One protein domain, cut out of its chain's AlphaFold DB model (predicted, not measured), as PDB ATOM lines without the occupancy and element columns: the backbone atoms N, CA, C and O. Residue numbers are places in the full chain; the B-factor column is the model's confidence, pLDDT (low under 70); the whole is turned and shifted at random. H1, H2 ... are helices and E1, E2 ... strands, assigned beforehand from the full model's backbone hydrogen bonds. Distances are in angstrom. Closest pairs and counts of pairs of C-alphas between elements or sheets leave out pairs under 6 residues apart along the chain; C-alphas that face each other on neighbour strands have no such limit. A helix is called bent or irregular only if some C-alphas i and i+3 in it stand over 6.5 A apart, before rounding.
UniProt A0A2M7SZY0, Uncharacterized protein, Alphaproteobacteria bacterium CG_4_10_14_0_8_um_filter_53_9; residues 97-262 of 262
ATOM      1  N   ALA A  97     -11.661 -12.030 -10.987       84.81
ATOM      2  CA  ALA A  97     -12.083 -10.753 -10.420       84.81
ATOM      3  C   ALA A  97     -12.766 -10.929  -9.057       84.81
ATOM      4  O   ALA A  97     -12.489 -10.171  -8.125       84.81
ATOM      5  N   LEU A  98     -13.622 -11.946  -8.925       77.62
ATOM      6  CA  LEU A  98     -14.308 -12.280  -7.677       77.62
ATOM      7  C   LEU A  98     -13.328 -12.692  -6.572       77.62
ATOM      8  O   LEU A  98     -13.462 -12.225  -5.441       77.62
ATOM      9  N   ASN A  99     -12.308 -13.494  -6.897       81.50
ATOM     10  CA  ASN A  99     -11.263 -13.867  -5.943       81.50
ATOM     11  C   ASN A  99     -10.525 -12.630  -5.398       81.50
ATOM     12  O   ASN A  99     -10.445 -12.454  -4.185       81.50
ATOM     13  N   SER A 100     -10.057 -11.728  -6.268       83.56
ATOM     14  CA  SER A 100      -9.351 -10.513  -5.826       83.56
ATOM     15  C   SER A 100     -10.266  -9.524  -5.091       83.56
ATOM     16  O   SER A 100      -9.832  -8.842  -4.167       83.56
ATOM     17  N   TYR A 101     -11.544  -9.430  -5.475       77.56
ATOM     18  CA  TYR A 101     -12.543  -8.606  -4.784       77.56
ATOM     19  C   TYR A 101     -12.791  -9.064  -3.338       77.56
ATOM     20  O   TYR A 101     -12.913  -8.227  -2.444       77.56
ATOM     21  N   ARG A 102     -12.801 -10.377  -3.079       71.69
ATOM     22  CA  ARG A 102     -13.058 -10.940  -1.747       71.69
ATOM     23  C   ARG A 102     -12.000 -10.579  -0.715       71.69
ATOM     24  O   ARG A 102     -12.360 -10.192   0.396       71.69
ATOM     25  N   GLU A 103     -10.723 -10.696  -1.068       68.19
ATOM     26  CA  GLU A 103      -9.626 -10.398  -0.134       68.19
ATOM     27  C   GLU A 103      -9.672  -8.946   0.356       68.19
ATOM     28  O   GLU A 103      -9.233  -8.619   1.459       68.19
ATOM     29  N   ARG A 104     -10.338  -8.088  -0.419       65.69
ATOM     30  CA  ARG A 104     -10.657  -6.723  -0.032       65.69
ATOM     31  C   ARG A 104     -11.947  -6.578   0.787       65.69
ATOM     32  O   ARG A 104     -12.028  -5.658   1.595       65.69
ATOM     33  N   ALA A 105     -12.947  -7.440   0.587       54.62
ATOM     34  CA  ALA A 105     -14.313  -7.256   1.084       54.62
ATOM     35  C   ALA A 105     -14.635  -7.908   2.449       54.62
ATOM     36  O   ALA A 105     -15.652  -7.544   3.040       54.62
ATOM     37  N   ILE A 106     -13.839  -8.855   2.976       53.91
ATOM     38  CA  ILE A 106     -14.296  -9.695   4.106       53.91
ATOM     39  C   ILE A 106     -13.329  -9.774   5.304       53.91
ATOM     40  O   ILE A 106     -12.232 -10.323   5.201       53.91
ATOM     41  N   ALA A 107     -13.822  -9.340   6.475       43.22
ATOM     42  CA  ALA A 107     -13.610  -9.984   7.781       43.22
ATOM     43  C   ALA A 107     -14.822  -9.713   8.720       43.22
ATOM     44  O   ALA A 107     -15.119  -8.568   9.044       43.22
ATOM     45  N   ASP A 108     -15.530 -10.765   9.153       42.72
ATOM     46  CA  ASP A 108     -16.471 -10.788  10.298       42.72
ATOM     47  C   ASP A 108     -17.587  -9.726  10.362       42.72
ATOM     48  O   ASP A 108     -17.812  -9.103  11.402       42.72
ATOM     49  N   GLY A 109     -18.307  -9.486   9.261       44.84
ATOM     50  CA  GLY A 109     -19.427  -8.529   9.257       44.84
ATOM     51  C   GLY A 109     -19.008  -7.079   9.539       44.84
ATOM     52  O   GLY A 109     -19.858  -6.209   9.725       44.84
ATOM     53  N   LYS A 110     -17.698  -6.810   9.556       45.94
ATOM     54  CA  LYS A 110     -17.104  -5.484   9.634       45.94
ATOM     55  C   LYS A 110     -16.444  -5.195   8.293       45.94
ATOM     56  O   LYS A 110     -15.624  -5.962   7.797       45.94
ATOM     57  N   GLU A 111     -16.836  -4.078   7.698       48.22
ATOM     58  CA  GLU A 111     -16.275  -3.558   6.454       48.22
ATOM     59  C   GLU A 111     -14.801  -3.172   6.661       48.22
ATOM     60  O   GLU A 111     -14.477  -2.016   6.917       48.22
ATOM     61  N   PHE A 112     -13.887  -4.138   6.576       50.28
ATOM     62  CA  PHE A 112     -12.457  -3.861   6.509       50.28
ATOM     63  C   PHE A 112     -12.025  -3.854   5.051       50.28
ATOM     64  O   PHE A 112     -11.386  -4.797   4.578       50.28
ATOM     65  N   PHE A 113     -12.358  -2.763   4.357       50.16
ATOM     66  CA  PHE A 113     -11.668  -2.396   3.126       50.16
ATOM     67  C   PHE A 113     -10.214  -2.133   3.490       50.16
ATOM     68  O   PHE A 113      -9.854  -1.049   3.939       50.16
ATOM     69  N   GLN A 114      -9.381  -3.158   3.367       56.44
ATOM     70  CA  GLN A 114      -7.948  -2.942   3.377       56.44
ATOM     71  C   GLN A 114      -7.590  -2.426   1.989       56.44
ATOM     72  O   GLN A 114      -8.061  -2.967   0.985       56.44
ATOM     73  N   ASP A 115      -6.820  -1.343   1.933       65.00
ATOM     74  CA  ASP A 115      -6.326  -0.776   0.680       65.00
ATOM     75  C   ASP A 115      -5.257  -1.699   0.088       65.00
ATOM     76  O   ASP A 115      -4.067  -1.393   0.079       65.00
ATOM     77  N   SER A 116      -5.688  -2.862  -0.405       78.75
ATOM     78  CA  SER A 116      -4.882  -3.652  -1.318       78.75
ATOM     79  C   SER A 116      -4.597  -2.804  -2.552       78.75
ATOM     80  O   SER A 116      -5.501  -2.216  -3.170       78.75
ATOM     81  N   SER A 117      -3.313  -2.709  -2.883       89.12
ATOM     82  CA  SER A 117      -2.861  -2.048  -4.097       89.12
ATOM     83  C   SER A 117      -3.350  -2.815  -5.326       89.12
ATOM     84  O   SER A 117      -3.712  -3.991  -5.247       89.12
ATOM     85  N   ASP A 118      -3.359  -2.164  -6.489       90.31
ATOM     86  CA  ASP A 118      -3.723  -2.853  -7.731       90.31
ATOM     87  C   ASP A 118      -2.745  -4.005  -8.030       90.31
ATOM     88  O   ASP A 118      -3.140  -5.028  -8.585       90.31
ATOM     89  N   GLU A 119      -1.478  -3.859  -7.634       93.12
ATOM     90  CA  GLU A 119      -0.456  -4.904  -7.695       93.12
ATOM     91  C   GLU A 119      -0.813  -6.106  -6.816       93.12
ATOM     92  O   GLU A 119      -0.689  -7.243  -7.262       93.12
ATOM     93  N   GLU A 120      -1.321  -5.884  -5.605       90.94
ATOM     94  CA  GLU A 120      -1.743  -6.975  -4.726       90.94
ATOM     95  C   GLU A 120      -2.998  -7.687  -5.261       90.94
ATOM     96  O   GLU A 120      -3.082  -8.916  -5.243       90.94
ATOM     97  N   LEU A 121      -3.942  -6.942  -5.850       91.25
ATOM     98  CA  LEU A 121      -5.099  -7.535  -6.531       91.25
ATOM     99  C   LEU A 121      -4.680  -8.408  -7.727       91.25
ATOM    100  O   LEU A 121      -5.292  -9.453  -7.969       91.25
ATOM    101  N   MET A 122      -3.638  -8.000  -8.462       94.50
ATOM    102  CA  MET A 122      -3.023  -8.814  -9.519       94.50
ATOM    103  C   MET A 122      -2.318 -10.045  -8.942       94.50
ATOM    104  O   MET A 122      -2.441 -11.132  -9.503       94.50
ATOM    105  N   ALA A 123      -1.631  -9.910  -7.807       93.06
ATOM    106  CA  ALA A 123      -0.981 -11.028  -7.132       93.06
ATOM    107  C   ALA A 123      -1.991 -12.119  -6.735       93.06
ATOM    108  O   ALA A 123      -1.756 -13.300  -6.992       93.06
ATOM    109  N   PHE A 124      -3.164 -11.745  -6.210       90.94
ATOM    110  CA  PHE A 124      -4.235 -12.708  -5.922       90.94
ATOM    111  C   PHE A 124      -4.729 -13.444  -7.169       90.94
ATOM    112  O   PHE A 124      -4.954 -14.654  -7.115       90.94
ATOM    113  N   ALA A 125      -4.886 -12.741  -8.293       92.19
ATOM    114  CA  ALA A 125      -5.306 -13.349  -9.552       92.19
ATOM    115  C   ALA A 125      -4.234 -14.306 -10.110       92.19
ATOM    116  O   ALA A 125      -4.561 -15.395 -10.585       92.19
ATOM    117  N   TRP A 126      -2.952 -13.954  -9.996       93.62
ATOM    118  CA  TRP A 126      -1.852 -14.845 -10.369       93.62
ATOM    119  C   TRP A 126      -1.789 -16.101  -9.515       93.62
ATOM    120  O   TRP A 126      -1.576 -17.173 -10.066       93.62
ATOM    121  N   VAL A 127      -2.045 -16.009  -8.210       90.25
ATOM    122  CA  VAL A 127      -2.110 -17.193  -7.338       90.25
ATOM    123  C   VAL A 127      -3.167 -18.190  -7.828       90.25
ATOM    124  O   VAL A 127      -2.933 -19.398  -7.803       90.25
ATOM    125  N   VAL A 128      -4.307 -17.713  -8.335       88.69
ATOM    126  CA  VAL A 128      -5.329 -18.581  -8.945       88.69
ATOM    127  C   VAL A 128      -4.820 -19.225 -10.239       88.69
ATOM    128  O   VAL A 128      -4.957 -20.437 -10.393       88.69
ATOM    129  N   LYS A 129      -4.195 -18.456 -11.144       89.88
ATOM    130  CA  LYS A 129      -3.591 -19.020 -12.369       89.88
ATOM    131  C   LYS A 129      -2.494 -20.036 -12.045       89.88
ATOM    132  O   LYS A 129      -2.507 -21.118 -12.608       89.88
ATOM    133  N   ASN A 130      -1.622 -19.745 -11.082       87.12
ATOM    134  CA  ASN A 130      -0.571 -20.658 -10.642       87.12
ATOM    135  C   ASN A 130      -1.170 -21.983 -10.151       87.12
ATOM    136  O   ASN A 130      -0.732 -23.042 -10.583       87.12
ATOM    137  N   ARG A 131      -2.221 -21.945  -9.316       83.81
ATOM    138  CA  ARG A 131      -2.935 -23.158  -8.864       83.81
ATOM    139  C   ARG A 131      -3.500 -23.977 -10.024       83.81
ATOM    140  O   ARG A 131      -3.466 -25.204  -9.941       83.81
ATOM    141  N   LEU A 132      -4.021 -23.323 -11.064       84.31
ATOM    142  CA  LEU A 132      -4.505 -23.992 -12.272       84.31
ATOM    143  C   LEU A 132      -3.348 -24.605 -13.072       84.31
ATOM    144  O   LEU A 132      -3.420 -25.774 -13.440       84.31
ATOM    145  N   ASP A 133      -2.261 -23.860 -13.280       81.94
ATOM    146  CA  ASP A 133      -1.078 -24.307 -14.030       81.94
ATOM    147  C   ASP A 133      -0.468 -25.568 -13.398       81.94
ATOM    148  O   ASP A 133      -0.149 -26.543 -14.087       81.94
ATOM    149  N   VAL A 134      -0.385 -25.606 -12.065       72.69
ATOM    150  CA  VAL A 134       0.071 -26.790 -11.321       72.69
ATOM    151  C   VAL A 134      -1.052 -27.769 -10.965       72.69
ATOM    152  O   VAL A 134      -0.826 -28.695 -10.183       72.69
ATOM    153  N   ARG A 135      -2.258 -27.581 -11.523       71.75
ATOM    154  CA  ARG A 135      -3.541 -28.225 -11.169       71.75
ATOM    155  C   ARG A 135      -3.566 -28.752  -9.737       71.75
ATOM    156  O   ARG A 135      -3.651 -29.959  -9.493       71.75
ATOM    157  N   VAL A 136      -3.407 -27.839  -8.781       65.12
ATOM    158  CA  VAL A 136      -3.368 -28.185  -7.361       65.12
ATOM    159  C   VAL A 136      -4.701 -28.797  -6.974       65.12
ATOM    160  O   VAL A 136      -5.723 -28.121  -6.888       65.12
ATOM    161  N   ARG A 137      -4.669 -30.102  -6.718       64.94
ATOM    162  CA  ARG A 137      -5.826 -30.862  -6.275       64.94
ATOM    163  C   ARG A 137      -6.049 -30.640  -4.782       64.94
ATOM    164  O   ARG A 137      -5.159 -30.892  -3.965       64.94
ATOM    165  N   GLN A 138      -7.249 -30.209  -4.411       59.78
ATOM    166  CA  GLN A 138      -7.680 -30.290  -3.020       59.78
ATOM    167  C   GLN A 138      -8.082 -31.728  -2.687       59.78
ATOM    168  O   GLN A 138      -8.636 -32.451  -3.518       59.78
ATOM    169  N   THR A 139      -7.781 -32.172  -1.467       57.75
ATOM    170  CA  THR A 139      -8.160 -33.509  -1.001       57.75
ATOM    171  C   THR A 139      -9.672 -33.690  -1.143       57.75
ATOM    172  O   THR A 139     -10.432 -32.875  -0.640       57.75
ATOM    173  N   GLY A 140     -10.095 -34.745  -1.844       58.19
ATOM    174  CA  GLY A 140     -11.514 -35.029  -2.088       58.19
ATOM    175  C   GLY A 140     -12.115 -34.367  -3.334       58.19
ATOM    176  O   GLY A 140     -13.225 -34.724  -3.709       58.19
ATOM    177  N   GLN A 141     -11.391 -33.483  -4.029       61.75
ATOM    178  CA  GLN A 141     -11.880 -32.814  -5.245       61.75
ATOM    179  C   GLN A 141     -11.216 -33.350  -6.512       61.75
ATOM    180  O   GLN A 141     -10.198 -34.042  -6.440       61.75
ATOM    181  N   ALA A 142     -11.814 -33.080  -7.673       68.19
ATOM    182  CA  ALA A 142     -11.194 -33.345  -8.968       68.19
ATOM    183  C   ALA A 142      -9.994 -32.406  -9.206       68.19
ATOM    184  O   ALA A 142      -9.799 -31.433  -8.473       68.19
ATOM    185  N   GLU A 143      -9.167 -32.712 -10.207       74.00
ATOM    186  CA  GLU A 143      -8.193 -31.728 -10.690       74.00
ATOM    187  C   GLU A 143      -8.938 -30.520 -11.272       74.00
ATOM    188  O   GLU A 143      -9.915 -30.725 -11.993       74.00
ATOM    189  N   PRO A 144      -8.511 -29.279 -10.980       77.38
ATOM    190  CA  PRO A 144      -9.126 -28.112 -11.596       77.38
ATOM    191  C   PRO A 144      -8.788 -28.065 -13.091       77.38
ATOM    192  O   PRO A 144      -7.623 -28.204 -13.475       77.38
ATOM    193  N   GLU A 145      -9.802 -27.840 -13.923       80.25
ATOM    194  CA  GLU A 145      -9.653 -27.670 -15.375       80.25
ATOM    195  C   GLU A 145      -9.809 -26.202 -15.791       80.25
ATOM    196  O   GLU A 145      -9.304 -25.790 -16.835       80.25
ATOM    197  N   THR A 146     -10.466 -25.400 -14.953       81.25
ATOM    198  CA  THR A 146     -10.760 -23.986 -15.196       81.25
ATOM    199  C   THR A 146     -10.339 -23.102 -14.023       81.25
ATOM    200  O   THR A 146     -10.122 -23.568 -12.900       81.25
ATOM    201  N   ILE A 147     -10.255 -21.786 -14.253       83.69
ATOM    202  CA  ILE A 147     -10.005 -20.823 -13.167       83.69
ATOM    203  C   ILE A 147     -11.143 -20.895 -12.154       83.69
ATOM    204  O   ILE A 147     -10.917 -20.845 -10.944       83.69
ATOM    205  N   CYS A 148     -12.372 -21.019 -12.644       77.88
ATOM    206  CA  CYS A 148     -13.534 -21.145 -11.789       77.88
ATOM    207  C   CYS A 148     -13.435 -22.377 -10.879       77.88
ATOM    208  O   CYS A 148     -13.702 -22.234  -9.692       77.88
ATOM    209  N   ASP A 149     -12.957 -23.530 -11.351       76.31
ATOM    210  CA  ASP A 149     -12.769 -24.701 -10.477       76.31
ATOM    211  C   ASP A 149     -11.834 -24.391  -9.306       76.31
ATOM    212  O   ASP A 149     -12.123 -24.759  -8.173       76.31
ATOM    213  N   VAL A 150     -10.755 -23.637  -9.547       78.75
ATOM    214  CA  VAL A 150      -9.839 -23.191  -8.485       78.75
ATOM    215  C   VAL A 150     -10.528 -22.229  -7.512       78.75
ATOM    216  O   VAL A 150     -10.359 -22.335  -6.296       78.75
ATOM    217  N   VAL A 151     -11.289 -21.262  -8.031       77.19
ATOM    218  CA  VAL A 151     -11.970 -20.231  -7.226       77.19
ATOM    219  C   VAL A 151     -13.138 -20.806  -6.426       77.19
ATOM    220  O   VAL A 151     -13.422 -20.312  -5.334       77.19
ATOM    221  N   TRP A 152     -13.786 -21.851  -6.937       72.00
ATOM    222  CA  TRP A 152     -14.947 -22.511  -6.342       72.00
ATOM    223  C   TRP A 152     -14.609 -23.849  -5.659       72.00
ATOM    224  O   TRP A 152     -15.514 -24.544  -5.189       72.00
ATOM    225  N   ALA A 153     -13.327 -24.202  -5.545       68.94
ATOM    226  CA  ALA A 153     -12.845 -25.398  -4.854       68.94
ATOM    227  C   ALA A 153     -13.162 -25.345  -3.347       68.94
ATOM    228  O   ALA A 153     -12.418 -24.735  -2.584       68.94
ATOM    229  N   GLY A 154     -14.268 -25.934  -2.885       56.78
ATOM    230  CA  GLY A 154     -14.732 -25.813  -1.490       56.78
ATOM    231  C   GLY A 154     -13.689 -26.237  -0.442       56.78
ATOM    232  O   GLY A 154     -13.061 -27.281  -0.582       56.78
ATOM    233  N   SER A 155     -13.498 -25.463   0.638       54.69
ATOM    234  CA  SER A 155     -12.495 -25.825   1.653       54.69
ATOM    235  C   SER A 155     -13.008 -26.902   2.614       54.69
ATOM    236  O   SER A 155     -13.576 -26.608   3.668       54.69
ATOM    237  N   GLU A 156     -12.737 -28.168   2.321       47.38
ATOM    238  CA  GLU A 156     -12.860 -29.226   3.324       47.38
ATOM    239  C   GLU A 156     -11.609 -29.224   4.232       47.38
ATOM    240  O   GLU A 156     -10.657 -29.985   4.110       47.38
ATOM    241  N   THR A 157     -11.602 -28.281   5.172       44.78
ATOM    242  CA  THR A 157     -11.087 -28.414   6.550       44.78
ATOM    243  C   THR A 157      -9.615 -28.760   6.880       44.78
ATOM    244  O   THR A 157      -9.324 -28.839   8.073       44.78
ATOM    245  N   LYS A 158      -8.626 -28.867   5.971       42.00
ATOM    246  CA  LYS A 158      -7.196 -29.027   6.410       42.00
ATOM    247  C   LYS A 158      -6.120 -28.205   5.696       42.00
ATOM    248  O   LYS A 158      -5.083 -27.911   6.294       42.00
ATOM    249  N   THR A 159      -6.373 -27.760   4.477       43.16
ATOM    250  CA  THR A 159      -5.552 -26.759   3.775       43.16
ATOM    251  C   THR A 159      -6.506 -25.701   3.259       43.16
ATOM    252  O   THR A 159      -7.028 -25.871   2.160       43.16
ATOM    253  N   PRO A 160      -6.825 -24.660   4.050       46.28
ATOM    254  CA  PRO A 160      -7.664 -23.583   3.569       46.28
ATOM    255  C   PRO A 160      -6.876 -22.804   2.515       46.28
ATOM    256  O   PRO A 160      -6.152 -21.860   2.814       46.28
ATOM    257  N   GLN A 161      -7.015 -23.232   1.266       50.75
ATOM    258  CA  GLN A 161      -7.040 -22.301   0.158       50.75
ATOM    259  C   GLN A 161      -8.369 -21.580   0.320       50.75
ATOM    260  O   GLN A 161      -9.421 -22.214   0.289       50.75
ATOM    261  N   LEU A 162      -8.335 -20.282   0.604       49.97
ATOM    262  CA  LEU A 162      -9.546 -19.481   0.738       49.97
ATOM    263  C   LEU A 162     -10.163 -19.284  -0.657       49.97
ATOM    264  O   LEU A 162     -10.120 -18.204  -1.229       49.97
ATOM    265  N   SER A 163     -10.713 -20.350  -1.230       48.12
ATOM    266  CA  SER A 163     -11.619 -20.289  -2.372       48.12
ATOM    267  C   SER A 163     -12.944 -19.669  -1.906       48.12
ATOM    268  O   SER A 163     -13.301 -19.734  -0.721       48.12
ATOM    269  N   TRP A 164     -13.660 -19.013  -2.809       45.09
ATOM    270  CA  TRP A 164     -14.866 -18.241  -2.510       45.09
ATOM    271  C   TRP A 164     -15.996 -19.092  -1.880       45.09
ATOM    272  O   TRP A 164     -16.663 -18.624  -0.961       45.09
ATOM    273  N   THR A 165     -16.176 -20.355  -2.286       40.72
ATOM    274  CA  THR A 165     -17.238 -21.285  -1.808       40.72
ATOM    275  C   THR A 165     -16.984 -21.935  -0.461       40.72
ATOM    276  O   THR A 165     -17.886 -22.553   0.096       40.72
ATOM    277  N   ALA A 166     -15.778 -21.826   0.086       43.06
ATOM    278  CA  ALA A 166     -15.479 -22.350   1.414       43.06
ATOM    279  C   ALA A 166     -16.331 -21.721   2.533       43.06
ATOM    280  O   ALA A 166     -16.309 -22.194   3.669       43.06
ATOM    281  N   TRP A 167     -17.021 -20.615   2.239       45.19
ATOM    282  CA  TRP A 167     -17.850 -19.891   3.187       45.19
ATOM    283  C   TRP A 167     -19.338 -20.184   2.962       45.19
ATOM    284  O   TRP A 167     -19.805 -20.083   1.829       45.19
ATOM    285  N   PRO A 168     -20.103 -20.468   4.031       42.50
ATOM    286  CA  PRO A 168     -21.521 -20.828   3.941       42.50
ATOM    287  C   PRO A 168     -22.456 -19.719   3.416       42.50
ATOM    288  O   PRO A 168     -23.646 -19.972   3.279       42.50
ATOM    289  N   ASP A 169     -21.939 -18.525   3.099       47.50
ATOM    290  CA  ASP A 169     -22.708 -17.339   2.689       47.50
ATOM    291  C   ASP A 169     -22.180 -16.687   1.394       47.50
ATOM    292  O   ASP A 169     -22.399 -15.500   1.140       47.50
ATOM    293  N   ALA A 170     -21.429 -17.426   0.573       47.00
ATOM    294  CA  ALA A 170     -20.834 -16.898  -0.659       47.00
ATOM    295  C   ALA A 170     -21.883 -16.388  -1.675       47.00
ATOM    296  O   ALA A 170     -21.597 -15.522  -2.497       47.00
ATOM    297  N   ASP A 171     -23.109 -16.901  -1.596       47.62
ATOM    298  CA  ASP A 171     -24.293 -16.473  -2.346       47.62
ATOM    299  C   ASP A 171     -24.891 -15.141  -1.850       47.62
ATOM    300  O   ASP A 171     -25.651 -14.495  -2.573       47.62
ATOM    301  N   LYS A 172     -24.534 -14.694  -0.638       46.75
ATOM    302  CA  LYS A 172     -25.060 -13.466  -0.010       46.75
ATOM    303  C   LYS A 172     -24.213 -12.226  -0.282       46.75
ATOM    304  O   LYS A 172     -24.691 -11.109  -0.075       46.75
ATOM    305  N   PHE A 173     -22.989 -12.386  -0.781       52.66
ATOM    306  CA  PHE A 173     -22.143 -11.270  -1.207       52.66
ATOM    307  C   PHE A 173     -22.559 -10.778  -2.597       52.66
ATOM    308  O   PHE A 173     -21.871 -10.973  -3.597       52.66
ATOM    309  N   PHE A 174     -23.712 -10.113  -2.661       55.22
ATOM    310  CA  PHE A 174     -24.082  -9.322  -3.829       55.22
ATOM    311  C   PHE A 174     -23.114  -8.144  -3.976       55.22
ATOM    312  O   PHE A 174     -22.869  -7.409  -3.015       55.22
ATOM    313  N   ILE A 175     -22.611  -7.919  -5.195       60.72
ATOM    314  CA  ILE A 175     -21.917  -6.676  -5.552       60.72
ATOM    315  C   ILE A 175     -22.956  -5.556  -5.459       60.72
ATOM    316  O   ILE A 175     -23.709  -5.296  -6.397       60.72
ATOM    317  N   SER A 176     -23.054  -4.933  -4.287       60.22
ATOM    318  CA  SER A 176     -23.939  -3.792  -4.091       60.22
ATOM    319  C   SER A 176     -23.392  -2.577  -4.842       60.22
ATOM    320  O   SER A 176     -22.189  -2.473  -5.098       60.22
ATOM    321  N   GLU A 177     -24.260  -1.618  -5.171       63.41
ATOM    322  CA  GLU A 177     -23.853  -0.367  -5.827       63.41
ATOM    323  C   GLU A 177     -22.744   0.357  -5.045       63.41
ATOM    324  O   GLU A 177     -21.817   0.902  -5.643       63.41
ATOM    325  N   LYS A 178     -22.773   0.256  -3.706       62.38
ATOM    326  CA  LYS A 178     -21.759   0.805  -2.794       62.38
ATOM    327  C   LYS A 178     -20.348   0.261  -3.070       62.38
ATOM    328  O   LYS A 178     -19.383   0.984  -2.846       62.38
ATOM    329  N   TYR A 179     -20.219  -0.966  -3.579       68.31
ATOM    330  CA  TYR A 179     -18.930  -1.647  -3.789       68.31
ATOM    331  C   TYR A 179     -18.603  -1.929  -5.253       68.31
ATOM    332  O   TYR A 179     -17.606  -2.589  -5.555       68.31
ATOM    333  N   MET A 180     -19.406  -1.404  -6.179       72.19
ATOM    334  CA  MET A 180     -19.187  -1.588  -7.612       72.19
ATOM    335  C   MET A 180     -17.808  -1.073  -8.050       72.19
ATOM    336  O   MET A 180     -17.137  -1.718  -8.848       72.19
ATOM    337  N   GLY A 181     -17.344   0.053  -7.495       74.69
ATOM    338  CA  GLY A 181     -16.016   0.599  -7.801       74.69
ATOM    339  C   GLY A 181     -14.872  -0.347  -7.422       74.69
ATOM    340  O   GLY A 181     -13.887  -0.458  -8.150       74.69
ATOM    341  N   ASP A 182     -15.029  -1.085  -6.327       76.81
ATOM    342  CA  ASP A 182     -14.025  -2.036  -5.859       76.81
ATOM    343  C   ASP A 182     -14.021  -3.302  -6.703       76.81
ATOM    344  O   ASP A 182     -12.953  -3.791  -7.066       76.81
ATOM    345  N   PHE A 183     -15.205  -3.778  -7.092       78.44
ATOM    346  CA  PHE A 183     -15.316  -4.864  -8.057       78.44
ATOM    347  C   PHE A 183     -14.699  -4.480  -9.408       78.44
ATOM    348  O   PHE A 183     -13.951  -5.267  -9.977       78.44
ATOM    349  N   VAL A 184     -14.925  -3.254  -9.898       82.94
ATOM    350  CA  VAL A 184     -14.306  -2.749 -11.139       82.94
ATOM    351  C   VAL A 184     -12.778  -2.727 -11.037       82.94
ATOM    352  O   VAL A 184     -12.104  -3.114 -11.991       82.94
ATOM    353  N   ARG A 185     -12.212  -2.327  -9.889       85.69
ATOM    354  CA  ARG A 185     -10.756  -2.393  -9.660       85.69
ATOM    355  C   ARG A 185     -10.238  -3.830  -9.702       85.69
ATOM    356  O   ARG A 185      -9.268  -4.099 -10.408       85.69
ATOM    357  N   SER A 186     -10.903  -4.756  -9.014       86.62
ATOM    358  CA  SER A 186     -10.535  -6.178  -9.040       86.62
ATOM    359  C   SER A 186     -10.672  -6.790 -10.430       86.62
ATOM    360  O   SER A 186      -9.810  -7.553 -10.855       86.62
ATOM    361  N   PHE A 187     -11.706  -6.403 -11.177       87.56
ATOM    362  CA  PHE A 187     -11.893  -6.803 -12.564       87.56
ATOM    363  C   PHE A 187     -10.766  -6.288 -13.457       87.56
ATOM    364  O   PHE A 187     -10.231  -7.034 -14.274       87.56
ATOM    365  N   TRP A 188     -10.353  -5.032 -13.279       91.00
ATOM    366  CA  TRP A 188      -9.229  -4.467 -14.018       91.00
ATOM    367  C   TRP A 188      -7.915  -5.193 -13.707       91.00
ATOM    368  O   TRP A 188      -7.175  -5.536 -14.627       91.00
ATOM    369  N   ALA A 189      -7.636  -5.490 -12.436       91.81
ATOM    370  CA  ALA A 189      -6.477  -6.293 -12.045       91.81
ATOM    371  C   ALA A 189      -6.516  -7.697 -12.676       91.81
ATOM    372  O   ALA A 189      -5.546  -8.117 -13.308       91.81
ATOM    373  N   ALA A 190      -7.659  -8.384 -12.592       90.94
ATOM    374  CA  ALA A 190      -7.867  -9.687 -13.214       90.94
ATOM    375  C   ALA A 190      -7.670  -9.641 -14.736       90.94
ATOM    376  O   ALA A 190      -7.023 -10.523 -15.294       90.94
ATOM    377  N   PHE A 191      -8.146  -8.588 -15.406       91.19
ATOM    378  CA  PHE A 191      -7.938  -8.392 -16.838       91.19
ATOM    379  C   PHE A 191      -6.456  -8.221 -17.182       91.19
ATOM    380  O   PHE A 191      -5.982  -8.827 -18.138       91.19
ATOM    381  N   ASN A 192      -5.699  -7.454 -16.387       93.12
ATOM    382  CA  ASN A 192      -4.257  -7.289 -16.600       93.12
ATOM    383  C   ASN A 192      -3.497  -8.619 -16.473       93.12
ATOM    384  O   ASN A 192      -2.545  -8.831 -17.225       93.12
ATOM    385  N   VAL A 193      -3.917  -9.498 -15.555       94.31
ATOM    386  CA  VAL A 193      -3.367 -10.856 -15.383       94.31
ATOM    387  C   VAL A 193      -3.801 -11.798 -16.506       94.31
ATOM    388  O   VAL A 193      -2.978 -12.542 -17.036       94.31
ATOM    389  N   TRP A 194      -5.074 -11.762 -16.897       89.50
ATOM    390  CA  TRP A 194      -5.604 -12.567 -17.999       89.50
ATOM    391  C   TRP A 194      -4.915 -12.230 -19.325       89.50
ATOM    392  O   TRP A 194      -4.523 -13.131 -20.057       89.50
ATOM    393  N   ALA A 195      -4.707 -10.938 -19.589       87.00
ATOM    394  CA  ALA A 195      -4.011 -10.439 -20.770       87.00
ATOM    395  C   ALA A 195      -2.475 -10.462 -20.644       87.00
ATOM    396  O   ALA A 195      -1.800 -10.003 -21.562       87.00
ATOM    397  N   GLU A 196      -1.930 -10.928 -19.512       90.88
ATOM    398  CA  GLU A 196      -0.485 -11.017 -19.239       90.88
ATOM    399  C   GLU A 196       0.281  -9.727 -19.571       90.88
ATOM    400  O   GLU A 196       1.368  -9.725 -20.149       90.88
ATOM    401  N   THR A 197      -0.306  -8.586 -19.205       93.12
ATOM    402  CA  THR A 197       0.304  -7.271 -19.441       93.12
ATOM    403  C   THR A 197       1.687  -7.165 -18.777       93.12
ATOM    404  O   THR A 197       1.915  -7.804 -17.747       93.12
ATOM    405  N   PRO A 198       2.597  -6.292 -19.258       95.62
ATOM    406  CA  PRO A 198       3.924  -6.135 -18.649       95.62
ATOM    407  C   PRO A 198       3.881  -5.844 -17.142       95.62
ATOM    408  O   PRO A 198       4.695  -6.361 -16.382       95.62
ATOM    409  N   LYS A 199       2.889  -5.063 -16.694       92.69
ATOM    410  CA  LYS A 199       2.680  -4.776 -15.270       92.69
ATOM    411  C   LYS A 199       2.290  -6.037 -14.493       92.69
ATOM    412  O   LYS A 199       2.846  -6.284 -13.428       92.69
ATOM    413  N   ALA A 200       1.365  -6.835 -15.020       93.19
ATOM    414  CA  ALA A 200       0.978  -8.091 -14.390       93.19
ATOM    415  C   ALA A 200       2.133  -9.098 -14.362       93.19
ATOM    416  O   ALA A 200       2.308  -9.775 -13.353       93.19
ATOM    417  N   MET A 201       2.940  -9.179 -15.419       92.62
ATOM    418  CA  MET A 201       4.110 -10.062 -15.454       92.62
ATOM    419  C   MET A 201       5.165  -9.655 -14.421       92.62
ATOM    420  O   MET A 201       5.665 -10.517 -13.708       92.62
ATOM    421  N   ALA A 202       5.409  -8.354 -14.234       93.56
ATOM    422  CA  ALA A 202       6.292  -7.871 -13.169       93.56
ATOM    423  C   ALA A 202       5.782  -8.249 -11.762       93.56
ATOM    424  O   ALA A 202       6.571  -8.584 -10.883       93.56
ATOM    425  N   VAL A 203       4.462  -8.242 -11.538       94.50
ATOM    426  CA  VAL A 203       3.877  -8.749 -10.283       94.50
ATOM    427  C   VAL A 203       4.089 -10.260 -10.152       94.50
ATOM    428  O   VAL A 203       4.454 -10.717  -9.072       94.50
ATOM    429  N   ARG A 204       3.917 -11.036 -11.234       92.12
ATOM    430  CA  ARG A 204       4.185 -12.486 -11.239       92.12
ATOM    431  C   ARG A 204       5.628 -12.790 -10.852       92.12
ATOM    432  O   ARG A 204       5.854 -13.690 -10.059       92.12
ATOM    433  N   GLU A 205       6.588 -12.034 -11.375       90.62
ATOM    434  CA  GLU A 205       8.005 -12.178 -11.019       90.62
ATOM    435  C   GLU A 205       8.247 -11.923  -9.527       90.62
ATOM    436  O   GLU A 205       9.016 -12.649  -8.904       90.62
ATOM    437  N   GLN A 206       7.550 -10.948  -8.935       91.19
ATOM    438  CA  GLN A 206       7.669 -10.651  -7.506       91.19
ATOM    439  C   GLN A 206       7.119 -11.775  -6.625       91.19
ATOM    440  O   GLN A 206       7.764 -12.140  -5.650       91.19
ATOM    441  N   ILE A 207       5.941 -12.322  -6.938       90.12
ATOM    442  CA  ILE A 207       5.319 -13.379  -6.115       90.12
ATOM    443  C   ILE A 207       5.712 -14.802  -6.535       90.12
ATOM    444  O   ILE A 207       5.285 -15.771  -5.906       90.12
ATOM    445  N   GLY A 208       6.490 -14.936  -7.609       88.31
ATOM    446  CA  GLY A 208       6.884 -16.202  -8.211       88.31
ATOM    447  C   GLY A 208       5.700 -17.136  -8.484       88.31
ATOM    448  O   GLY A 208       4.643 -16.744  -8.984       88.31
ATOM    449  N   TRP A 209       5.887 -18.403  -8.122       87.56
ATOM    450  CA  TRP A 209       4.886 -19.463  -8.257       87.56
ATOM    451  C   TRP A 209       4.024 -19.641  -7.005       87.56
ATOM    452  O   TRP A 209       3.530 -20.737  -6.747       87.56
ATOM    453  N   ALA A 210       3.842 -18.579  -6.213       87.25
ATOM    454  CA  ALA A 210       2.987 -18.643  -5.038       87.25
ATOM    455  C   ALA A 210       1.603 -19.204  -5.397       87.25
ATOM    456  O   ALA A 210       0.951 -18.756  -6.345       87.25
ATOM    457  N   ASP A 211       1.164 -20.184  -4.618       84.38
ATOM    458  CA  ASP A 211      -0.142 -20.826  -4.717       84.38
ATOM    459  C   ASP A 211      -0.968 -20.603  -3.439       84.38
ATOM    460  O   ASP A 211      -2.141 -20.964  -3.368       84.38
ATOM    461  N   HIS A 212      -0.408 -19.931  -2.434       84.50
ATOM    462  CA  HIS A 212      -1.099 -19.523  -1.220       84.50
ATOM    463  C   HIS A 212      -0.759 -18.074  -0.874       84.50
ATOM    464  O   HIS A 212       0.311 -17.560  -1.192       84.50
ATOM    465  N   TYR A 213      -1.683 -17.410  -0.189       87.56
ATOM    466  CA  TYR A 213      -1.441 -16.114   0.426       87.56
ATOM    467  C   TYR A 213      -2.175 -16.038   1.765       87.56
ATOM    468  O   TYR A 213      -3.161 -16.742   1.983       87.56
ATOM    469  N   VAL A 214      -1.681 -15.208   2.679       82.56
ATOM    470  CA  VAL A 214      -2.333 -14.956   3.966       82.56
ATOM    471  C   VAL A 214      -2.025 -13.562   4.493       82.56
ATOM    472  O   VAL A 214      -0.892 -13.090   4.448       82.56
ATOM    473  N   ASN A 215      -3.043 -12.916   5.049       83.25
ATOM    474  CA  ASN A 215      -2.888 -11.705   5.836       83.25
ATOM    475  C   ASN A 215      -2.589 -12.062   7.299       83.25
ATOM    476  O   ASN A 215      -3.502 -12.403   8.053       83.25
ATOM    477  N   HIS A 216      -1.324 -11.960   7.714       80.50
ATOM    478  CA  HIS A 216      -0.913 -12.280   9.094       80.50
ATOM    479  C   HIS A 216      -1.496 -11.341  10.155       80.50
ATOM    480  O   HIS A 216      -1.519 -11.696  11.330       80.50
ATOM    481  N   GLY A 217      -2.015 -10.175   9.754       78.00
ATOM    482  CA  GLY A 217      -2.785  -9.300  10.639       78.00
ATOM    483  C   GLY A 217      -4.187  -9.834  10.960       78.00
ATOM    484  O   GLY A 217      -4.800  -9.372  11.917       78.00
ATOM    485  N   ARG A 218      -4.695 -10.802  10.181       71.88
ATOM    486  CA  ARG A 218      -6.043 -11.383  10.329       71.88
ATOM    487  C   ARG A 218      -6.021 -12.850  10.738       71.88
ATOM    488  O   ARG A 218      -6.863 -13.284  11.516       71.88
ATOM    489  N   ALA A 219      -5.079 -13.624  10.210       73.62
ATOM    490  CA  ALA A 219      -4.983 -15.053  10.469       73.62
ATOM    491  C   ALA A 219      -3.525 -15.507  10.476       73.62
ATOM    492  O   ALA A 219      -2.721 -15.047   9.674       73.62
ATOM    493  N   ASN A 220      -3.197 -16.473  11.332       80.38
ATOM    494  CA  ASN A 220      -1.877 -17.103  11.350       80.38
ATOM    495  C   ASN A 220      -2.022 -18.629  11.246       80.38
ATOM    496  O   ASN A 220      -1.962 -19.345  12.251       80.38
ATOM    497  N   PRO A 221      -2.320 -19.142  10.044       76.25
ATOM    498  CA  PRO A 221      -2.638 -20.542   9.866       76.25
ATOM    499  C   PRO A 221      -1.390 -21.419   9.998       76.25
ATOM    500  O   PRO A 221      -0.317 -21.108   9.485       76.25
ATOM    501  N   ALA A 222      -1.546 -22.585  10.629       80.69
ATOM    502  CA  ALA A 222      -0.436 -23.504  10.886       80.69
ATOM    503  C   ALA A 222       0.271 -23.999   9.609       80.69
ATOM    504  O   ALA A 222       1.449 -24.352   9.666       80.69
ATOM    505  N   TRP A 223      -0.422 -24.026   8.464       79.12
ATOM    506  CA  TRP A 223       0.178 -24.414   7.185       79.12
ATOM    507  C   TRP A 223       1.236 -23.419   6.702       79.12
ATOM    508  O   TRP A 223       2.209 -23.854   6.093       79.12
ATOM    509  N   ALA A 224       1.123 -22.127   7.034       82.88
ATOM    510  CA  ALA A 224       2.063 -21.102   6.569       82.88
ATOM    511  C   ALA A 224       3.478 -21.320   7.122       82.88
ATOM    512  O   ALA A 224       4.455 -20.925   6.500       82.88
ATOM    513  N   LYS A 225       3.602 -22.005   8.269       82.56
ATOM    514  CA  LYS A 225       4.894 -22.387   8.863       82.56
ATOM    515  C   LYS A 225       5.597 -23.525   8.118       82.56
ATOM    516  O   LYS A 225       6.777 -23.751   8.354       82.56
ATOM    517  N   ARG A 226       4.865 -24.286   7.299       81.00
ATOM    518  CA  ARG A 226       5.378 -25.452   6.561       81.00
ATOM    519  C   ARG A 226       5.601 -25.171   5.077       81.00
ATOM    520  O   ARG A 226       6.171 -26.014   4.399       81.00
ATOM    521  N   MET A 227       5.116 -24.036   4.581       83.31
ATOM    522  CA  MET A 227       5.277 -23.621   3.192       83.31
ATOM    523  C   MET A 227       6.465 -22.680   3.050       83.31
ATOM    524  O   MET A 227       6.814 -21.955   3.985       83.31
ATOM    525  N   GLU A 228       7.060 -22.668   1.863       87.00
ATOM    526  CA  GLU A 228       8.095 -21.699   1.541       87.00
ATOM    527  C   GLU A 228       7.444 -20.340   1.288       87.00
ATOM    528  O   GLU A 228       6.442 -20.225   0.583       87.00
ATOM    529  N   LYS A 229       8.000 -19.303   1.905       88.75
ATOM    530  CA  LYS A 229       7.550 -17.925   1.742       88.75
ATOM    531  C   LYS A 229       8.275 -17.324   0.538       88.75
ATOM    532  O   LYS A 229       9.499 -17.272   0.565       88.75
ATOM    533  N   VAL A 230       7.541 -16.857  -0.474       85.00
ATOM    534  CA  VAL A 230       8.146 -16.390  -1.736       85.00
ATOM    535  C   VAL A 230       8.556 -14.918  -1.661       85.00
ATOM    536  O   VAL A 230       9.725 -14.610  -1.854       85.00
ATOM    537  N   GLN A 231       7.624 -14.007  -1.347       74.44
ATOM    538  CA  GLN A 231       7.906 -12.564  -1.247       74.44
ATOM    539  C   GLN A 231       6.784 -11.807  -0.528       74.44
ATOM    540  O   GLN A 231       5.615 -12.158  -0.697       74.44
ATOM    541  N   THR A 232       7.117 -10.775   0.273       67.38
ATOM    542  CA  THR A 232       6.123  -9.980   1.046       67.38
ATOM    543  C   THR A 232       6.398  -8.490   1.196       67.38
ATOM    544  O   THR A 232       5.608  -7.795   1.827       67.38
ATOM    545  N   GLU A 233       7.518  -7.976   0.694       73.00
ATOM    546  CA  GLU A 233       7.774  -6.537   0.788       73.00
ATOM    547  C   GLU A 233       6.843  -5.775  -0.161       73.00
ATOM    548  O   GLU A 233       6.732  -6.116  -1.336       73.00
ATOM    549  N   GLY A 234       6.147  -4.760   0.359       77.56
ATOM    550  CA  GLY A 234       5.206  -3.939  -0.412       77.56
ATOM    551  C   GLY A 234       3.772  -4.477  -0.495       77.56
ATOM    552  O   GLY A 234       2.902  -3.759  -0.986       77.56
ATOM    553  N   PHE A 235       3.502  -5.677   0.031       84.12
ATOM    554  CA  PHE A 235       2.156  -6.248   0.119       84.12
ATOM    555  C   PHE A 235       1.687  -6.387   1.566       84.12
ATOM    556  O   PHE A 235       2.475  -6.579   2.491       84.12
ATOM    557  N   VAL A 236       0.374  -6.300   1.757       85.62
ATOM    558  CA  VAL A 236      -0.276  -6.586   3.040       85.62
ATOM    559  C   VAL A 236      -0.260  -8.095   3.300       85.62
ATOM    560  O   VAL A 236      -0.104  -8.547   4.436       85.62
ATOM    561  N   HIS A 237      -0.421  -8.882   2.240       87.25
ATOM    562  CA  HIS A 237      -0.476 -10.329   2.281       87.25
ATOM    563  C   HIS A 237       0.907 -10.924   2.106       87.25
ATOM    564  O   HIS A 237       1.765 -10.435   1.372       87.25
ATOM    565  N   SER A 238       1.101 -12.036   2.800       89.31
ATOM    566  CA  SER A 238       2.268 -12.869   2.633       89.31
ATOM    567  C   SER A 238       1.993 -13.999   1.657       89.31
ATOM    568  O   SER A 238       1.006 -14.705   1.841       89.31
ATOM    569  N   PHE A 239       2.858 -14.183   0.659       89.19
ATOM    570  CA  PHE A 239       2.699 -15.182  -0.400       89.19
ATOM    571  C   PHE A 239       3.587 -16.403  -0.158       89.19
ATOM    572  O   PHE A 239       4.735 -16.280   0.280       89.19
ATOM    573  N   TYR A 240       3.038 -17.582  -0.435       87.94
ATOM    574  CA  TYR A 240       3.629 -18.873  -0.107       87.94
ATOM    575  C   TYR A 240       3.465 -19.869  -1.250       87.94
ATOM    576  O   TYR A 240       2.500 -19.792  -2.012       87.94
ATOM    577  N   ILE A 241       4.388 -20.824  -1.311       84.19
ATOM    578  CA  ILE A 241       4.350 -21.963  -2.219       84.19
ATOM    579  C   ILE A 241       4.446 -23.284  -1.446       84.19
ATOM    580  O   ILE A 241       5.293 -23.454  -0.562       84.19
ATOM    581  N   ASP A 242       3.578 -24.240  -1.781       79.44
ATOM    582  CA  ASP A 242       3.726 -25.632  -1.343       79.44
ATOM    583  C   ASP A 242       4.749 -26.358  -2.232       79.44
ATOM    584  O   ASP A 242       4.422 -26.966  -3.258       79.44
ATOM    585  N   THR A 243       6.017 -26.306  -1.827       70.00
ATOM    586  CA  THR A 243       7.134 -26.921  -2.559       70.00
ATOM    587  C   THR A 243       7.002 -28.431  -2.709       70.00
ATOM    588  O   THR A 243       7.482 -28.986  -3.693       70.00
ATOM    589  N   THR A 244       6.308 -29.111  -1.792       68.44
ATOM    590  CA  THR A 244       6.144 -30.570  -1.863       68.44
ATOM    591  C   THR A 244       5.262 -30.949  -3.051       68.44
ATOM    592  O   THR A 244       5.590 -31.865  -3.803       68.44
ATOM    593  N   ARG A 245       4.173 -30.202  -3.267       63.12
ATOM    594  CA  ARG A 245       3.278 -30.387  -4.423       63.12
ATOM    595  C   ARG A 245       3.936 -29.951  -5.726       63.12
ATOM    596  O   ARG A 245       3.752 -30.601  -6.755       63.12
ATOM    597  N   TYR A 246       4.714 -28.872  -5.677       58.97
ATOM    598  CA  TYR A 246       5.404 -28.346  -6.850       58.97
ATOM    599  C   TYR A 246       6.469 -29.321  -7.375       58.97
ATOM    600  O   TYR A 246       6.530 -29.580  -8.575       58.97
ATOM    601  N   VAL A 247       7.254 -29.927  -6.476       57.69
ATOM    602  CA  VAL A 247       8.252 -30.953  -6.823       57.69
ATOM    603  C   VAL A 247       7.585 -32.192  -7.423       57.69
ATOM    604  O   VAL A 247       7.958 -32.603  -8.515       57.69
ATOM    605  N   GLN A 248       6.532 -32.720  -6.787       59.00
ATOM    606  CA  GLN A 248       5.809 -33.898  -7.290       59.00
ATOM    607  C   GLN A 248       5.274 -33.713  -8.715       59.00
ATOM    608  O   GLN A 248       5.264 -34.657  -9.503       59.00
ATOM    609  N   ARG A 249       4.834 -32.499  -9.065       62.88
ATOM    610  CA  ARG A 249       4.307 -32.220 -10.402       62.88
ATOM    611  C   ARG A 249       5.379 -31.885 -11.427       62.88
ATOM    612  O   ARG A 249       5.222 -32.293 -12.573       62.88
ATOM    613  N   ARG A 250       6.439 -31.162 -11.054       56.78
ATOM    614  CA  ARG A 250       7.586 -30.953 -11.949       56.78
ATOM    615  C   ARG A 250       8.139 -32.306 -12.393       56.78
ATOM    616  O   ARG A 250       8.257 -32.535 -13.589       56.78
ATOM    617  N   ASP A 251       8.365 -33.203 -11.440       55.66
ATOM    618  CA  ASP A 251       8.916 -34.526 -11.715       55.66
ATOM    619  C   ASP A 251       7.943 -35.359 -12.586       55.66
ATOM    620  O   ASP A 251       8.363 -35.991 -13.551       55.66
ATOM    621  N   GLY A 252       6.625 -35.270 -12.347       57.09
ATOM    622  CA  GLY A 252       5.611 -35.925 -13.190       57.09
ATOM    623  C   GLY A 252       5.441 -35.323 -14.598       57.09
ATOM    624  O   GLY A 252       5.120 -36.043 -15.544       57.09
ATOM    625  N   LEU A 253       5.661 -34.015 -14.774       52.75
ATOM    626  CA  LEU A 253       5.656 -33.359 -16.089       52.75
ATOM    627  C   LEU A 253       6.921 -33.699 -16.882       52.75
ATOM    628  O   LEU A 253       6.826 -33.977 -18.076       52.75
ATOM    629  N   GLU A 254       8.084 -33.720 -16.232       54.75
ATOM    630  CA  GLU A 254       9.341 -34.180 -16.831       54.75
ATOM    631  C   GLU A 254       9.235 -35.646 -17.284       54.75
ATOM    632  O   GLU A 254       9.640 -35.974 -18.400       54.75
ATOM    633  N   GLU A 255       8.598 -36.510 -16.486       48.22
ATOM    634  CA  GLU A 255       8.321 -37.905 -16.848       48.22
ATOM    635  C   GLU A 255       7.349 -38.020 -18.041       48.22
ATOM    636  O   GLU A 255       7.619 -38.756 -18.993       48.22
ATOM    637  N   ALA A 256       6.264 -37.240 -18.063       45.66
ATOM    638  CA  ALA A 256       5.321 -37.213 -19.184       45.66
ATOM    639  C   ALA A 256       5.968 -36.721 -20.492       45.66
ATOM    640  O   ALA A 256       5.738 -37.301 -21.556       45.66
ATOM    641  N   PHE A 257       6.817 -35.688 -20.433       42.16
ATOM    642  CA  PHE A 257       7.569 -35.217 -21.600       42.16
ATOM    643  C   PHE A 257       8.630 -36.227 -22.060       42.16
ATOM    644  O   PHE A 257       8.827 -36.384 -23.264       42.16
ATOM    645  N   ALA A 258       9.258 -36.965 -21.142       47.75
ATOM    646  CA  ALA A 258      10.194 -38.038 -21.481       47.75
ATOM    647  C   ALA A 258       9.515 -39.243 -22.166       47.75
ATOM    648  O   ALA A 258      10.150 -39.928 -22.970       47.75
ATOM    649  N   ILE A 259       8.235 -39.494 -21.873       45.66
ATOM    650  CA  ILE A 259       7.423 -40.536 -22.523       45.66
ATOM    651  C   ILE A 259       6.950 -40.086 -23.912       45.66
ATOM    652  O   ILE A 259       6.989 -40.878 -24.845       45.66
ATOM    653  N   MET A 260       6.535 -38.824 -24.068       36.44
ATOM    654  CA  MET A 260       6.066 -38.282 -25.355       36.44
ATOM    655  C   MET A 260       7.195 -37.943 -26.345       36.44
ATOM    656  O   MET A 260       6.927 -37.718 -27.522       36.44
ATOM    657  N   GLY A 261       8.446 -37.868 -25.879       43.12
ATOM    658  CA  GLY A 261       9.642 -37.648 -26.702       43.12
ATOM    659  C   GLY A 261      10.305 -38.925 -27.243       43.12
ATOM    660  O   GLY A 261      11.445 -38.849 -27.702       43.12
ATOM    661  N   LYS A 262       9.634 -40.082 -27.161       42.09
ATOM    662  CA  LYS A 262      10.046 -41.380 -27.725       42.09
ATOM    663  C   LYS A 262       9.013 -41.875 -28.728       42.09
ATOM    664  O   LYS A 262       9.439 -42.574 -29.671       42.09
TER     665      LYS A 262
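What this domain is: This is residues 97 to 262 of the 262 residues of an uncharacterized protein of Alphaproteobacteria bacterium CG_4_10_14_0_8_um_filter_53_9 (UniProt A0A2M7SZY0). One helix, H2, runs through the middle of a compact body; H1, H4 and H5 pack on it crosswise, and a small two-stranded sheet, E1 and E2, lies on another side of it. H7 leads away from this body, and residues 254 to 262 stick out. The printed part has 166 residues with seven named helices and two named strands, in the order H1 H2 H3 H4 H5 E1 H6 E2 H7; the sheet is antiparallel and the class mostly helix. The whole is compact, with a radius of gyration of the C-alphas of 16.2 A, and spans 58 by 37 by 28 A.

How they stand to each other: H1, residues 97 to 105, touches residues 121 to 125 alone of H2, residues 118 to 133, at a steep tilt of 51 degrees; the closest C-alphas, of Ser 100 and Leu 121, are 5.2 A apart. H2, the hub, touches H3, residues 147 to 151, with residues 128 to 132 alone; the closest C-alphas, of Leu 132 and Ile 147, are 6.4 A apart. H4, residues 177 to 194, touches H2 with residues 185 to 193 alone, closest at the C-alphas of Met 122 and Ala 189, 5.0 A. H5, residues 198 to 207, touches residues 119 to 126 alone of H2, only just about perpendicular at 72 degrees; the closest C-alphas, of Ala 123 and Val 203, are 6.2 A apart. E1, residues 212 to 214, and E2, residues 238 to 241, are antiparallel, with N 212 and O 240 within hydrogen-bond range at 2.9 A. H6, residues 222 to 225, and H7, residues 243 to 260, touch no helix. Every O i to N i+4 pair is within hydrogen-bond range in H2, H3, H5 and H7, against 3 of 5 in H1 and 12 of 14 in H4; H6 is too short for one.

Where its parts are: H1 begins at C-alpha 97 (-12.083, -10.753, -10.420). H2 is 22.5 A long, H4 25.1 A and H7 25.5 A, ending at C-alpha 260 (6.066, -38.282, -25.355). H4 is irregular: C-alphas 178 and 181 are 7.6 A apart.

The domain as a whole: The C-alphas farthest apart, of Lys 110 and Lys 262, are 58.5 A apart. The printed part has no cut; the links H1 to H2, H2 to H3, H3 to H4 and H6 to E2 are long. The pLDDT is under 70 for 67 residues, among them 153 to 179 and 244 to 262.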